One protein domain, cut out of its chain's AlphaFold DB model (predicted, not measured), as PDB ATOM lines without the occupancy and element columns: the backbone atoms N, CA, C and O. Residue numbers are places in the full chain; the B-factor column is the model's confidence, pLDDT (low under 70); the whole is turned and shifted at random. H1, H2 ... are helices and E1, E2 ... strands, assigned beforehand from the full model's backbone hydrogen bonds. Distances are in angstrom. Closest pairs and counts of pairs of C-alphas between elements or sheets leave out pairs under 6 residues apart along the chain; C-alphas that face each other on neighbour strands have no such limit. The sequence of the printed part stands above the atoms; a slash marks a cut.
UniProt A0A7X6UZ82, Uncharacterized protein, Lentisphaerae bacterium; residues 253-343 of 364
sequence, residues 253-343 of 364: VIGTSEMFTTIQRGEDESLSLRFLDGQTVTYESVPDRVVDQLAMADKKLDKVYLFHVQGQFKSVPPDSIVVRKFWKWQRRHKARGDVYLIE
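Overview. This is residues 253 to 343 of the 364 residues of an uncharacterized protein of Lentisphaerae bacterium (UniProt A0A7X6UZ82). A strongly twisted wall of five strands has three helices over one face, while its other face is bare. H1 and H2 fold back on each other as a helical hairpin toward the E1 side of the sheet, and H3 lies over E3 and E4 toward the other side. The printed part has 91 residues with three named helices and five named strands, in the order E1, E2, E3, E4, H1, H2, H3, E5, and its class is mixed, helices and strands. The mixed sheet has the order E1, E5, E2, E3, E4, with the last strand, E5, set between E1 and E2. The whole is compact, with a radius of gyration of the C-alphas of 12.0 A and spans of 35 by 26 by 20 A.

Along the chain. E1, residues 253 to 257, begins at C-alpha 253 (-18.968, -1.549, 37.481). E2, residues 260 to 265, is 14.2 A long, E3, residues 271 to 275, is 13.0 A, and E4 covers residues 280 to 283. H1, residues 288 to 296, is 12.3 A long, and H2 covers residues 301 to 308. H3, residues 319 to 330, is the longest helix, 15.7 A, and begins at C-alpha 319 (-20.369, -24.947, 40.715). E5, residues 337 to 342, is 15.9 A long and ends at C-alpha 342 (-11.451, -6.931, 37.484).

Arrangement. E2, E3 and E4 form a meander, each strand the antiparallel neighbour of the one before, with N 264 and O 272 at 2.8 A and N 273 and O 281 at 2.8 A. E5 is parallel to E2 at 8 degrees, with N 342 and O 263 at 2.8 A. E5 is antiparallel to the edge strand E1 at 138 degrees, with N 254 and O 339 at 2.9 A. H1, H2 and H3 are on the same face of the sheet, in two layers, one of strands and one of helices. H1 has a height over the sheet of 8.8 A. H1 and H2 touch as a helical hairpin, at a shallow tilt of 27 degrees, opposite ways; their closest C-alphas are those of Leu 294 and Leu 301, 5.9 A. H2 stands up from the sheet, its line rising 49 degrees. H3 is over E3 and E4 and runs along the strands, at 16 degrees to E3 on the local plane; it is apart from H1 and H2. In the three helices every O i to N i+4 pair is within hydrogen-bond range.

Size, cuts and confidence. The two farthest C-alphas, those of Glu 267 and Arg 332, are 35.5 A apart. The printed part has no cut, and no link is long. Residues 282 to 283 of E4 pair antiparallel with residues 315 to 316, which belong to no named strand. The mean pLDDT of the printed part is 80.4; residues 267 and 343 are under 70.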
ATOM      1  N   VAL A 253     -17.594  -1.122  37.170       76.94
ATOM      2  CA  VAL A 253     -18.968  -1.549  37.481       76.94
ATOM      3  C   VAL A 253     -19.658  -1.986  36.187       76.94
ATOM      4  O   VAL A 253     -19.755  -1.199  35.243       76.94
ATOM      5  N   ILE A 254     -20.105  -3.240  36.138       75.31
ATOM      6  CA  ILE A 254     -20.759  -3.836  34.961       75.31
ATOM      7  C   ILE A 254     -22.279  -3.666  35.014       75.31
ATOM      8  O   ILE A 254     -22.923  -3.460  33.988       75.31
ATOM      9  N   GLY A 255     -22.855  -3.805  36.208       78.06
ATOM     10  CA  GLY A 255     -24.299  -3.870  36.406       78.06
ATOM     11  C   GLY A 255     -24.664  -4.389  37.792       78.06
ATOM     12  O   GLY A 255     -23.834  -4.390  38.703       78.06
ATOM     13  N   THR A 256     -25.906  -4.853  37.944       79.69
ATOM     14  CA  THR A 256     -26.447  -5.361  39.218       79.69
ATOM     15  C   THR A 256     -26.759  -6.853  39.137       79.69
ATOM     16  O   THR A 256     -27.290  -7.332  38.134       79.69
ATOM     17  N   SER A 257     -26.453  -7.593  40.203       81.38
ATOM     18  CA  SER A 257     -26.677  -9.040  40.297       81.38
ATOM     19  C   SER A 257     -27.316  -9.429  41.626       81.38
ATOM     20  O   SER A 257     -27.092  -8.804  42.666       81.38
ATOM     21  N   GLU A 258     -28.134 -10.480  41.590       81.94
ATOM     22  CA  GLU A 258     -28.636 -11.168  42.781       81.94
ATOM     23  C   GLU A 258     -27.721 -12.305  43.245       81.94
ATOM     24  O   GLU A 258     -28.036 -12.953  44.241       81.94
ATOM     25  N   MET A 259     -26.635 -12.590  42.522       77.75
ATOM     26  CA  MET A 259     -25.787 -13.763  42.723       77.75
ATOM     27  C   MET A 259     -24.355 -13.414  43.129       77.75
ATOM     28  O   MET A 259     -23.825 -14.021  44.061       77.75
ATOM     29  N   PHE A 260     -23.730 -12.442  42.470       83.12
ATOM     30  CA  PHE A 260     -22.300 -12.166  42.608       83.12
ATOM     31  C   PHE A 260     -21.998 -10.696  42.882       83.12
ATOM     32  O   PHE A 260     -22.800  -9.807  42.619       83.12
ATOM     33  N   THR A 261     -20.814 -10.468  43.440       80.38
ATOM     34  CA  THR A 261     -20.262  -9.153  43.787       80.38
ATOM     35  C   THR A 261     -19.049  -8.806  42.936       80.38
ATOM     36  O   THR A 261     -18.825  -7.643  42.608       80.38
ATOM     37  N   THR A 262     -18.255  -9.805  42.545       82.25
ATOM     38  CA  THR A 262     -17.010  -9.584  41.802       82.25
ATOM     39  C   THR A 262     -16.811 -10.655  40.744       82.25
ATOM     40  O   THR A 262     -16.987 -11.846  41.009       82.25
ATOM     41  N   ILE A 263     -16.413 -10.214  39.556       84.56
ATOM     42  CA  ILE A 263     -15.987 -11.041  38.434       84.56
ATOM     43  C   ILE A 263     -14.536 -10.678  38.159       84.56
ATOM     44  O   ILE A 263     -14.237  -9.524  37.882       84.56
ATOM     45  N   GLN A 264     -13.631 -11.643  38.248       84.38
ATOM     46  CA  GLN A 264     -12.213 -11.428  37.991       84.38
ATOM     47  C   GLN A 264     -11.727 -12.409  36.930       84.38
ATOM     48  O   GLN A 264     -11.958 -13.617  37.027       84.38
ATOM     49  N   ARG A 265     -11.056 -11.866  35.916       79.88
ATOM     50  CA  ARG A 265     -10.403 -12.626  34.854       79.88
ATOM     51  C   ARG A 265      -8.937 -12.832  35.239       79.88
ATOM     52  O   ARG A 265      -8.246 -11.875  35.567       79.88
ATOM     53  N   GLY A 266      -8.483 -14.079  35.258       76.44
ATOM     54  CA  GLY A 266      -7.076 -14.424  35.437       76.44
ATOM     55  C   GLY A 266      -6.328 -14.441  34.104       76.44
ATOM     56  O   GLY A 266      -6.945 -14.555  33.044       76.44
ATOM     57  N   GLU A 267      -5.000 -14.362  34.170       69.62
ATOM     58  CA  GLU A 267      -4.106 -14.431  33.002       69.62
ATOM     59  C   GLU A 267      -4.200 -15.789  32.278       69.62
ATOM     60  O   GLU A 267      -4.093 -15.852  31.058       69.62
ATOM     61  N   ASP A 268      -4.514 -16.861  33.012       70.62
ATOM     62  CA  ASP A 268      -4.604 -18.240  32.505       70.62
ATOM     63  C   ASP A 268      -5.988 -18.607  31.924       70.62
ATOM     64  O   ASP A 268      -6.461 -19.734  32.085       70.62
ATOM     65  N   GLU A 269      -6.710 -17.646  31.338       77.81
ATOM     66  CA  GLU A 269      -8.107 -17.808  30.876       77.81
ATOM     67  C   GLU A 269      -9.084 -18.303  31.967       77.81
ATOM     68  O   GLU A 269     -10.190 -18.790  31.688       77.81
ATOM     69  N   SER A 270      -8.693 -18.168  33.233       83.12
ATOM     70  CA  SER A 270      -9.518 -18.529  34.376       83.12
ATOM     71  C   SER A 270     -10.492 -17.401  34.704       83.12
ATOM     72  O   SER A 270     -10.185 -16.216  34.570       83.12
ATOM     73  N   LEU A 271     -11.712 -17.750  35.099       83.94
ATOM     74  CA  LEU A 271     -12.735 -16.789  35.506       83.94
ATOM     75  C   LEU A 271     -13.131 -17.066  36.951       83.94
ATOM     76  O   LEU A 271     -13.815 -18.047  37.231       83.94
ATOM     77  N   SER A 272     -12.723 -16.201  37.872       84.19
ATOM     78  CA  SER A 272     -13.128 -16.271  39.274       84.19
ATOM     79  C   SER A 272     -14.341 -15.384  39.540       84.19
ATOM     80  O   SER A 272     -14.326 -14.186  39.265       84.19
ATOM     81  N   LEU A 273     -15.392 -15.977  40.096       85.44
ATOM     82  CA  LEU A 273     -16.625 -15.305  40.489       85.44
ATOM     83  C   LEU A 273     -16.774 -15.358  42.002       85.44
ATOM     84  O   LEU A 273     -16.665 -16.432  42.597       85.44
ATOM     85  N   ARG A 274     -17.075 -14.217  42.618       84.56
ATOM     86  CA  ARG A 274     -17.383 -14.119  44.045       84.56
ATOM     87  C   ARG A 274     -18.876 -13.906  44.250       84.56
ATOM     88  O   ARG A 274     -19.439 -12.942  43.741       84.56
ATOM     89  N   PHE A 275     -19.502 -14.803  44.998       84.81
ATOM     90  CA  PHE A 275     -20.914 -14.755  45.354       84.81
ATOM     91  C   PHE A 275     -21.178 -13.767  46.499       84.81
ATOM     92  O   PHE A 275     -20.282 -13.448  47.284       84.81
ATOM     93  N   LEU A 276     -22.430 -13.319  46.635       81.38
ATOM     94  CA  LEU A 276     -22.863 -12.457  47.750       81.38
ATOM     95  C   LEU A 276     -22.720 -13.126  49.130       81.38
ATOM     96  O   LEU A 276     -22.628 -12.429  50.135       81.38
ATOM     97  N   ASP A 277     -22.670 -14.460  49.185       78.25
ATOM     98  CA  ASP A 277     -22.419 -15.223  50.416       78.25
ATOM     99  C   ASP A 277     -20.919 -15.348  50.762       78.25
ATOM    100  O   ASP A 277     -20.555 -16.060  51.698       78.25
ATOM    101  N   GLY A 278     -20.049 -14.676  49.996       75.94
ATOM    102  CA  GLY A 278     -18.600 -14.655  50.176       75.94
ATOM    103  C   GLY A 278     -17.855 -15.832  49.540       75.94
ATOM    104  O   GLY A 278     -16.623 -15.823  49.537       75.94
ATOM    105  N   GLN A 279     -18.557 -16.826  48.981       82.81
ATOM    106  CA  GLN A 279     -17.918 -17.967  48.318       82.81
ATOM    107  C   GLN A 279     -17.342 -17.563  46.959       82.81
ATOM    108  O   GLN A 279     -17.921 -16.752  46.238       82.81
ATOM    109  N   THR A 280     -16.219 -18.171  46.582       84.69
ATOM    110  CA  THR A 280     -15.574 -17.945  45.284       84.69
ATOM    111  C   THR A 280     -15.571 -19.236  44.475       84.69
ATOM    112  O   THR A 280     -15.285 -20.308  45.011       84.69
ATOM    113  N   VAL A 281     -15.899 -19.134  43.188       85.62
ATOM    114  CA  VAL A 281     -15.806 -20.226  42.211       85.62
ATOM    115  C   VAL A 281     -14.895 -19.785  41.088       85.62
ATOM    116  O   VAL A 281     -15.136 -18.740  40.487       85.62
ATOM    117  N   THR A 282     -13.895 -20.599  40.774       86.06
ATOM    118  CA  THR A 282     -13.009 -20.369  39.635       86.06
ATOM    119  C   THR A 282     -13.350 -21.344  38.524       86.06
ATOM    120  O   THR A 282     -13.382 -22.551  38.749       86.06
ATOM    121  N   TYR A 283     -13.614 -20.820  37.335       85.75
ATOM    122  CA  TYR A 283     -13.837 -21.582  36.115       85.75
ATOM    123  C   TYR A 283     -12.554 -21.629  35.289       85.75
ATOM    124  O   TYR A 283     -11.891 -20.608  35.119       85.75
ATOM    125  N   GLU A 284     -12.221 -22.805  34.773       85.38
ATOM    126  CA  GLU A 284     -11.058 -23.034  33.912       85.38
ATOM    127  C   GLU A 284     -11.448 -22.926  32.429       85.38
ATOM    128  O   GLU A 284     -12.530 -23.374  32.037       85.38
ATOM    129  N   SER A 285     -10.546 -22.373  31.607       81.69
ATOM    130  CA  SER A 285     -10.670 -22.305  30.139       81.69
ATOM    131  C   SER A 285     -11.943 -21.604  29.643       81.69
ATOM    132  O   SER A 285     -12.642 -22.107  28.758       81.69
ATOM    133  N   VAL A 286     -12.277 -20.448  30.222       81.69
ATOM    134  CA  VAL A 286     -13.433 -19.653  29.779       81.69
ATOM    135  C   VAL A 286     -13.002 -18.745  28.618       81.69
ATOM    136  O   VAL A 286     -12.056 -17.989  28.800       81.69
ATOM    137  N   PRO A 287     -13.658 -18.749  27.444       81.44
ATOM    138  CA  PRO A 287     -13.308 -17.855  26.335       81.44
ATOM    139  C   PRO A 287     -13.667 -16.386  26.604       81.44
ATOM    140  O   PRO A 287     -14.700 -16.104  27.215       81.44
ATOM    141  N   ASP A 288     -12.895 -15.451  26.039       78.62
ATOM    142  CA  ASP A 288     -13.103 -13.998  26.203       78.62
ATOM    143  C   ASP A 288     -14.503 -13.545  25.774       78.62
ATOM    144  O   ASP A 288     -15.145 -12.758  26.459       78.62
ATOM    145  N   ARG A 289     -15.059 -14.158  24.722       80.12
ATOM    146  CA  ARG A 289     -16.427 -13.882  24.255       80.12
ATOM    147  C   ARG A 289     -17.487 -14.060  25.351       80.12
ATOM    148  O   ARG A 289     -18.506 -13.376  25.327       80.12
ATOM    149  N   VAL A 290     -17.288 -14.998  26.279       80.38
ATOM    150  CA  VAL A 290     -18.219 -15.233  27.395       80.38
ATOM    151  C   VAL A 290     -18.051 -14.153  28.466       80.38
ATOM    152  O   VAL A 290     -19.041 -13.698  29.037       80.38
ATOM    153  N   VAL A 291     -16.819 -13.695  28.696       77.69
ATOM    154  CA  VAL A 291     -16.511 -12.582  29.605       77.69
ATOM    155  C   VAL A 291     -17.097 -11.275  29.069       77.69
ATOM    156  O   VAL A 291     -17.777 -10.572  29.811       77.69
ATOM    157  N   ASP A 292     -16.969 -11.012  27.766       81.25
ATOM    158  CA  ASP A 292     -17.578  -9.854  27.100       81.25
ATOM    159  C   ASP A 292     -19.107  -9.869  27.210       81.25
ATOM    160  O   ASP A 292     -19.744  -8.847  27.468       81.25
ATOM    161  N   GLN A 293     -19.726 -11.044  27.060       81.25
ATOM    162  CA  GLN A 293     -21.170 -11.199  27.238       81.25
ATOM    163  C   GLN A 293     -21.612 -10.904  28.672       81.25
ATOM    164  O   GLN A 293     -22.671 -10.306  28.860       81.25
ATOM    165  N   LEU A 294     -20.818 -11.289  29.675       80.12
ATOM    166  CA  LEU A 294     -21.068 -10.926  31.070       80.12
ATOM    167  C   LEU A 294     -20.879  -9.419  31.290       80.12
ATOM    168  O   LEU A 294     -21.719  -8.804  31.941       80.12
ATOM    169  N   ALA A 295     -19.847  -8.820  30.689       77.81
ATOM    170  CA  ALA A 295     -19.538  -7.391  30.766       77.81
ATOM    171  C   ALA A 295     -20.577  -6.488  30.067       77.81
ATOM    172  O   ALA A 295     -20.734  -5.321  30.418       77.81
ATOM    173  N   MET A 296     -21.310  -7.001  29.077       79.69
ATOM    174  CA  MET A 296     -22.372  -6.252  28.388       79.69
ATOM    175  C   MET A 296     -23.767  -6.483  28.987       79.69
ATOM    176  O   MET A 296     -24.714  -5.759  28.670       79.69
ATOM    177  N   ALA A 297     -23.933  -7.490  29.850       71.56
ATOM    178  CA  ALA A 297     -25.229  -7.923  30.362       71.56
ATOM    179  C   ALA A 297     -25.666  -7.184  31.640       71.56
ATOM    180  O   ALA A 297     -26.025  -7.823  32.624       71.56
ATOM    181  N   ASP A 298     -25.735  -5.852  31.595       71.69
ATOM    182  CA  ASP A 298     -26.087  -4.952  32.715       71.69
ATOM    183  C   ASP A 298     -27.236  -5.474  33.620       71.69
ATOM    184  O   ASP A 298     -27.042  -5.773  34.798       71.69
ATOM    185  N   LYS A 299     -28.439  -5.689  33.059       71.25
ATOM    186  CA  LYS A 299     -29.644  -6.128  33.813       71.25
ATOM    187  C   LYS A 299     -29.931  -7.632  33.767       71.25
ATOM    188  O   LYS A 299     -30.932  -8.087  34.324       71.25
ATOM    189  N   LYS A 300     -29.147  -8.409  33.014       79.44
ATOM    190  CA  LYS A 300     -29.389  -9.851  32.773       79.44
ATOM    191  C   LYS A 300     -28.185 -10.713  33.141       79.44
ATOM    192  O   LYS A 300     -28.116 -11.862  32.706       79.44
ATOM    193  N   LEU A 301     -27.284 -10.173  33.948       81.31
ATOM    194  CA  LEU A 301     -26.009 -10.783  34.289       81.31
ATOM    195  C   LEU A 301     -26.195 -12.192  34.873       81.31
ATOM    196  O   LEU A 301     -25.600 -13.149  34.384       81.31
ATOM    197  N   ASP A 302     -27.156 -12.351  35.787       82.38
ATOM    198  CA  ASP A 302     -27.498 -13.651  36.381       82.38
ATOM    199  C   ASP A 302     -27.961 -14.672  35.335       82.38
ATOM    200  O   ASP A 302     -27.577 -15.836  35.376       82.38
ATOM    201  N   LYS A 303     -28.754 -14.247  34.345       81.81
ATOM    202  CA  LYS A 303     -29.213 -15.147  33.277       81.81
ATOM    203  C   LYS A 303     -28.053 -15.564  32.382       81.81
ATOM    204  O   LYS A 303     -27.954 -16.735  32.039       81.81
ATOM    205  N   VAL A 304     -27.187 -14.626  32.000       82.00
ATOM    206  CA  VAL A 304     -26.027 -14.940  31.155       82.00
ATOM    207  C   VAL A 304     -25.114 -15.933  31.866       82.00
ATOM    208  O   VAL A 304     -24.765 -16.945  31.263       82.00
ATOM    209  N   TYR A 305     -24.841 -15.720  33.153       83.12
ATOM    210  CA  TYR A 305     -24.083 -16.653  33.982       83.12
ATOM    211  C   TYR A 305     -24.719 -18.056  34.036       83.12
ATOM    212  O   TYR A 305     -24.052 -19.046  33.734       83.12
ATOM    213  N   LEU A 306     -26.017 -18.153  34.347       83.00
ATOM    214  CA  LEU A 306     -26.724 -19.439  34.446       83.00
ATOM    215  C   LEU A 306     -26.751 -20.217  33.116       83.00
ATOM    216  O   LEU A 306     -26.713 -21.444  33.135       83.00
ATOM    217  N   PHE A 307     -26.839 -19.531  31.971       80.75
ATOM    218  CA  PHE A 307     -26.942 -20.185  30.659       80.75
ATOM    219  C   PHE A 307     -25.592 -20.481  30.002       80.75
ATOM    220  O   PHE A 307     -25.459 -21.509  29.341       80.75
ATOM    221  N   HIS A 308     -24.612 -19.586  30.146       80.06
ATOM    222  CA  HIS A 308     -23.368 -19.647  29.374       80.06
ATOM    223  C   HIS A 308     -22.165 -20.097  30.199       80.06
ATOM    224  O   HIS A 308     -21.175 -20.509  29.610       80.06
ATOM    225  N   VAL A 309     -22.233 -20.037  31.533       80.62
ATOM    226  CA  VAL A 309     -21.092 -20.354  32.406       80.62
ATOM    227  C   VAL A 309     -21.381 -21.568  33.281       80.62
ATOM    228  O   VAL A 309     -20.579 -22.503  33.331       80.62
ATOM    229  N   GLN A 310     -22.535 -21.586  33.952       82.94
ATOM    230  CA  GLN A 310     -22.895 -22.675  34.856       82.94
ATOM    231  C   GLN A 310     -23.016 -24.010  34.102       82.94
ATOM    232  O   GLN A 310     -23.739 -24.127  33.115       82.94
ATOM    233  N   GLY A 311     -22.315 -25.036  34.582       75.94
ATOM    234  CA  GLY A 311     -22.312 -26.389  34.026       75.94
ATOM    235  C   GLY A 311     -21.591 -26.548  32.684       75.94
ATOM    236  O   GLY A 311     -21.451 -27.680  32.228       75.94
ATOM    237  N   GLN A 312     -21.130 -25.455  32.066       83.25
ATOM    238  CA  GLN A 312     -20.431 -25.471  30.776       83.25
ATOM    239  C   GLN A 312     -18.915 -25.610  30.945       83.25
ATOM    240  O   GLN A 312     -18.265 -26.315  30.175       83.25
ATOM    241  N   PHE A 313     -18.355 -24.979  31.980       84.94
ATOM    242  CA  PHE A 313     -16.918 -24.976  32.249       84.94
ATOM    243  C   PHE A 313     -16.587 -25.734  33.534       84.94
ATOM    244  O   PHE A 313     -17.375 -25.775  34.485       84.94
ATOM    245  N   LYS A 314     -15.392 -26.337  33.576       83.06
ATOM    246  CA  LYS A 314     -14.889 -26.985  34.792       83.06
ATOM    247  C   LYS A 314     -14.662 -25.919  35.856       83.06
ATOM    248  O   LYS A 314     -14.053 -24.893  35.577       83.06
ATOM    249  N   SER A 315     -15.177 -26.163  37.058       85.88
ATOM    250  CA  SER A 315     -15.123 -25.217  38.171       85.88
ATOM    251  C   SER A 315     -14.501 -25.831  39.418       85.88
ATOM    252  O   SER A 315     -14.742 -26.997  39.748       85.88
ATOM    253  N   VAL A 316     -13.720 -25.017  40.126       84.62
ATOM    254  CA  VAL A 316     -13.099 -25.341  41.408       84.62
ATOM    255  C   VAL A 316     -13.493 -24.258  42.420       84.62
ATOM    256  O   VAL A 316     -13.121 -23.098  42.237       84.62
ATOM    257  N   PRO A 317     -14.228 -24.586  43.499       81.62
ATOM    258  CA  PRO A 317     -14.976 -25.826  43.757       81.62
ATOM    259  C   PRO A 317     -16.104 -26.074  42.730       81.62
ATOM    260  O   PRO A 317     -16.494 -25.137  42.038       81.62
ATOM    261  N   PRO A 318     -16.692 -27.291  42.661       82.56
ATOM    262  CA  PRO A 318     -17.772 -27.584  41.721       82.56
ATOM    263  C   PRO A 318     -18.953 -26.622  41.876       82.56
ATOM    264  O   PRO A 318     -19.567 -26.530  42.948       82.56
ATOM    265  N   ASP A 319     -19.306 -25.949  40.787       82.44
ATOM    266  CA  ASP A 319     -20.369 -24.947  40.715       82.44
ATOM    267  C   ASP A 319     -21.712 -25.447  41.267       82.44
ATOM    268  O   ASP A 319     -22.389 -24.739  42.006       82.44
ATOM    269  N   SER A 320     -22.075 -26.703  41.012       78.62
ATOM    270  CA  SER A 320     -23.310 -27.323  41.502       78.62
ATOM    271  C   SER A 320     -23.426 -27.339  43.030       78.62
ATOM    272  O   SER A 320     -24.540 -27.318  43.568       78.62
ATOM    273  N   ILE A 321     -22.298 -27.366  43.747       82.94
ATOM    274  CA  ILE A 321     -22.250 -27.339  45.209       82.94
ATOM    275  C   ILE A 321     -22.372 -25.898  45.697       82.94
ATOM    276  O   ILE A 321     -23.191 -25.630  46.581       82.94
ATOM    277  N   VAL A 322     -21.593 -24.987  45.111       82.56
ATOM    278  CA  VAL A 322     -21.564 -23.572  45.505       82.56
ATOM    279  C   VAL A 322     -22.891 -22.894  45.184       82.56
ATOM    280  O   VAL A 322     -23.532 -22.364  46.084       82.56
ATOM    281  N   VAL A 323     -23.409 -23.052  43.965       83.69
ATOM    282  CA  VAL A 323     -24.705 -22.497  43.547       83.69
ATOM    283  C   VAL A 323     -25.843 -23.042  44.414       83.69
ATOM    284  O   VAL A 323     -26.722 -22.298  44.845       83.69
ATOM    285  N   ARG A 324     -25.833 -24.337  44.763       85.44
ATOM    286  CA  ARG A 324     -26.855 -24.912  45.655       85.44
ATOM    287  C   ARG A 324     -26.798 -24.324  47.066       85.44
ATOM    288  O   ARG A 324     -27.855 -24.131  47.674       85.44
ATOM    289  N   LYS A 325     -25.600 -24.095  47.616       83.81
ATOM    290  CA  LYS A 325     -25.428 -23.434  48.920       83.81
ATOM    291  C   LYS A 325     -25.882 -21.980  48.847       83.81
ATOM    292  O   LYS A 325     -26.685 -21.571  49.686       83.81
ATOM    293  N   PHE A 326     -25.492 -21.282  47.789       84.19
ATOM    294  CA  PHE A 326     -25.885 -19.913  47.511       84.19
ATOM    295  C   PHE A 326     -27.412 -19.749  47.463       84.19
ATOM    296  O   PHE A 326     -27.971 -18.970  48.227       84.19
ATOM    297  N   TRP A 327     -28.134 -20.568  46.686       85.12
ATOM    298  CA  TRP A 327     -29.603 -20.504  46.628       85.12
ATOM    299  C   TRP A 327     -30.280 -20.770  47.979       85.12
ATOM    300  O   TRP A 327     -31.383 -20.280  48.225       85.12
ATOM    301  N   LYS A 328     -29.671 -21.566  48.870       85.62
ATOM    302  CA  LYS A 328     -30.193 -21.749  50.237       85.62
ATOM    303  C   LYS A 328     -29.989 -20.499  51.089       85.62
ATOM    304  O   LYS A 328     -30.878 -20.167  51.870       85.62
ATOM    305  N   TRP A 329     -28.849 -19.832  50.935       86.19
ATOM    306  CA  TRP A 329     -28.537 -18.576  51.608       86.19
ATOM    307  C   TRP A 329     -29.420 -17.428  51.094       86.19
ATOM    308  O   TRP A 329     -30.103 -16.782  51.885       86.19
ATOM    309  N   GLN A 330     -29.552 -17.267  49.775       82.94
ATOM    310  CA  GLN A 330     -30.336 -16.203  49.134       82.94
ATOM    311  C   GLN A 330     -31.830 -16.249  49.498       82.94
ATOM    312  O   GLN A 330     -32.485 -15.215  49.629       82.94
ATOM    313  N   ARG A 331     -32.395 -17.442  49.744       83.06
ATOM    314  CA  ARG A 331     -33.777 -17.576  50.253       83.06
ATOM    315  C   ARG A 331     -33.995 -16.854  51.585       83.06
ATOM    316  O   ARG A 331     -35.125 -16.471  51.872       83.06
ATOM    317  N   ARG A 332     -32.940 -16.714  52.388       81.06
ATOM    318  CA  ARG A 332     -32.943 -16.025  53.685       81.06
ATOM    319  C   ARG A 332     -32.407 -14.596  53.581       81.06
ATOM    320  O   ARG A 332     -32.827 -13.749  54.359       81.06
ATOM    321  N   HIS A 333     -31.553 -14.324  52.597       73.06
ATOM    322  CA  HIS A 333     -30.895 -13.038  52.384       73.06
ATOM    323  C   HIS A 333     -31.151 -12.552  50.951       73.06
ATOM    324  O   HIS A 333     -30.364 -12.787  50.037       73.06
ATOM    325  N   LYS A 334     -32.300 -11.897  50.743       73.62
ATOM    326  CA  LYS A 334     -32.664 -11.294  49.453       73.62
ATOM    327  C   LYS A 334     -31.929  -9.963  49.291       73.62
ATOM    328  O   LYS A 334     -32.445  -8.928  49.704       73.62
ATOM    329  N   ALA A 335     -30.737 -10.005  48.711       73.19
ATOM    330  CA  ALA A 335     -29.932  -8.827  48.414       73.19
ATOM    331  C   ALA A 335     -29.665  -8.713  46.907       73.19
ATOM    332  O   ALA A 335     -29.568  -9.719  46.206       73.19
ATOM    333  N   ARG A 336     -29.553  -7.472  46.428       73.69
ATOM    334  CA  ARG A 336     -29.026  -7.116  45.106       73.69
ATOM    335  C   ARG A 336     -27.834  -6.200  45.325       73.69
ATOM    336  O   ARG A 336     -27.943  -5.277  46.129       73.69
ATOM    337  N   GLY A 337     -26.734  -6.474  44.636       74.75
ATOM    338  CA  GLY A 337     -25.502  -5.699  44.740       74.75
ATOM    339  C   GLY A 337     -24.957  -5.306  43.373       74.75
ATOM    340  O   GLY A 337     -25.272  -5.944  42.363       74.75
ATOM    341  N   ASP A 338     -24.150  -4.249  43.362       76.88
ATOM    342  CA  ASP A 338     -23.362  -3.857  42.196       76.88
ATOM    343  C   ASP A 338     -22.223  -4.861  41.970       76.88
ATOM    344  O   ASP A 338     -21.647  -5.404  42.918       76.88
ATOM    345  N   VAL A 339     -21.912  -5.110  40.699       77.44
ATOM    346  CA  VAL A 339     -20.929  -6.105  40.262       77.44
ATOM    347  C   VAL A 339     -19.719  -5.417  39.663       77.44
ATOM    348  O   VAL A 339     -19.842  -4.642  38.711       77.44
ATOM    349  N   TYR A 340     -18.542  -5.771  40.168       77.31
ATOM    350  CA  TYR A 340     -17.265  -5.230  39.710       77.31
ATOM    351  C   TYR A 340     -16.533  -6.237  38.813       77.31
ATOM    352  O   TYR A 340     -16.341  -7.384  39.220       77.31
ATOM    353  N   LEU A 341     -16.111  -5.808  37.616       76.19
ATOM    354  CA  LEU A 341     -15.183  -6.540  36.746       76.19
ATOM    355  C   LEU A 341     -13.746  -6.140  37.052       76.19
ATOM    356  O   LEU A 341     -13.414  -4.961  36.941       76.19
ATOM    357  N   ILE A 342     -12.896  -7.111  37.353       75.69
ATOM    358  CA  ILE A 342     -11.451  -6.931  37.484       75.69
ATOM    359  C   ILE A 342     -10.806  -7.672  36.310       75.69
ATOM    360  O   ILE A 342     -10.697  -8.902  36.317       75.69
ATOM    361  N   GLU A 343     -10.459  -6.925  35.266       67.81
ATOM    362  CA  GLU A 343      -9.634  -7.420  34.161       67.81
ATOM    363  C   GLU A 343      -8.160  -7.373  34.597       67.81
ATOM    364  O   GLU A 343      -7.781  -6.441  35.313       67.81
TER     365      GLU A 343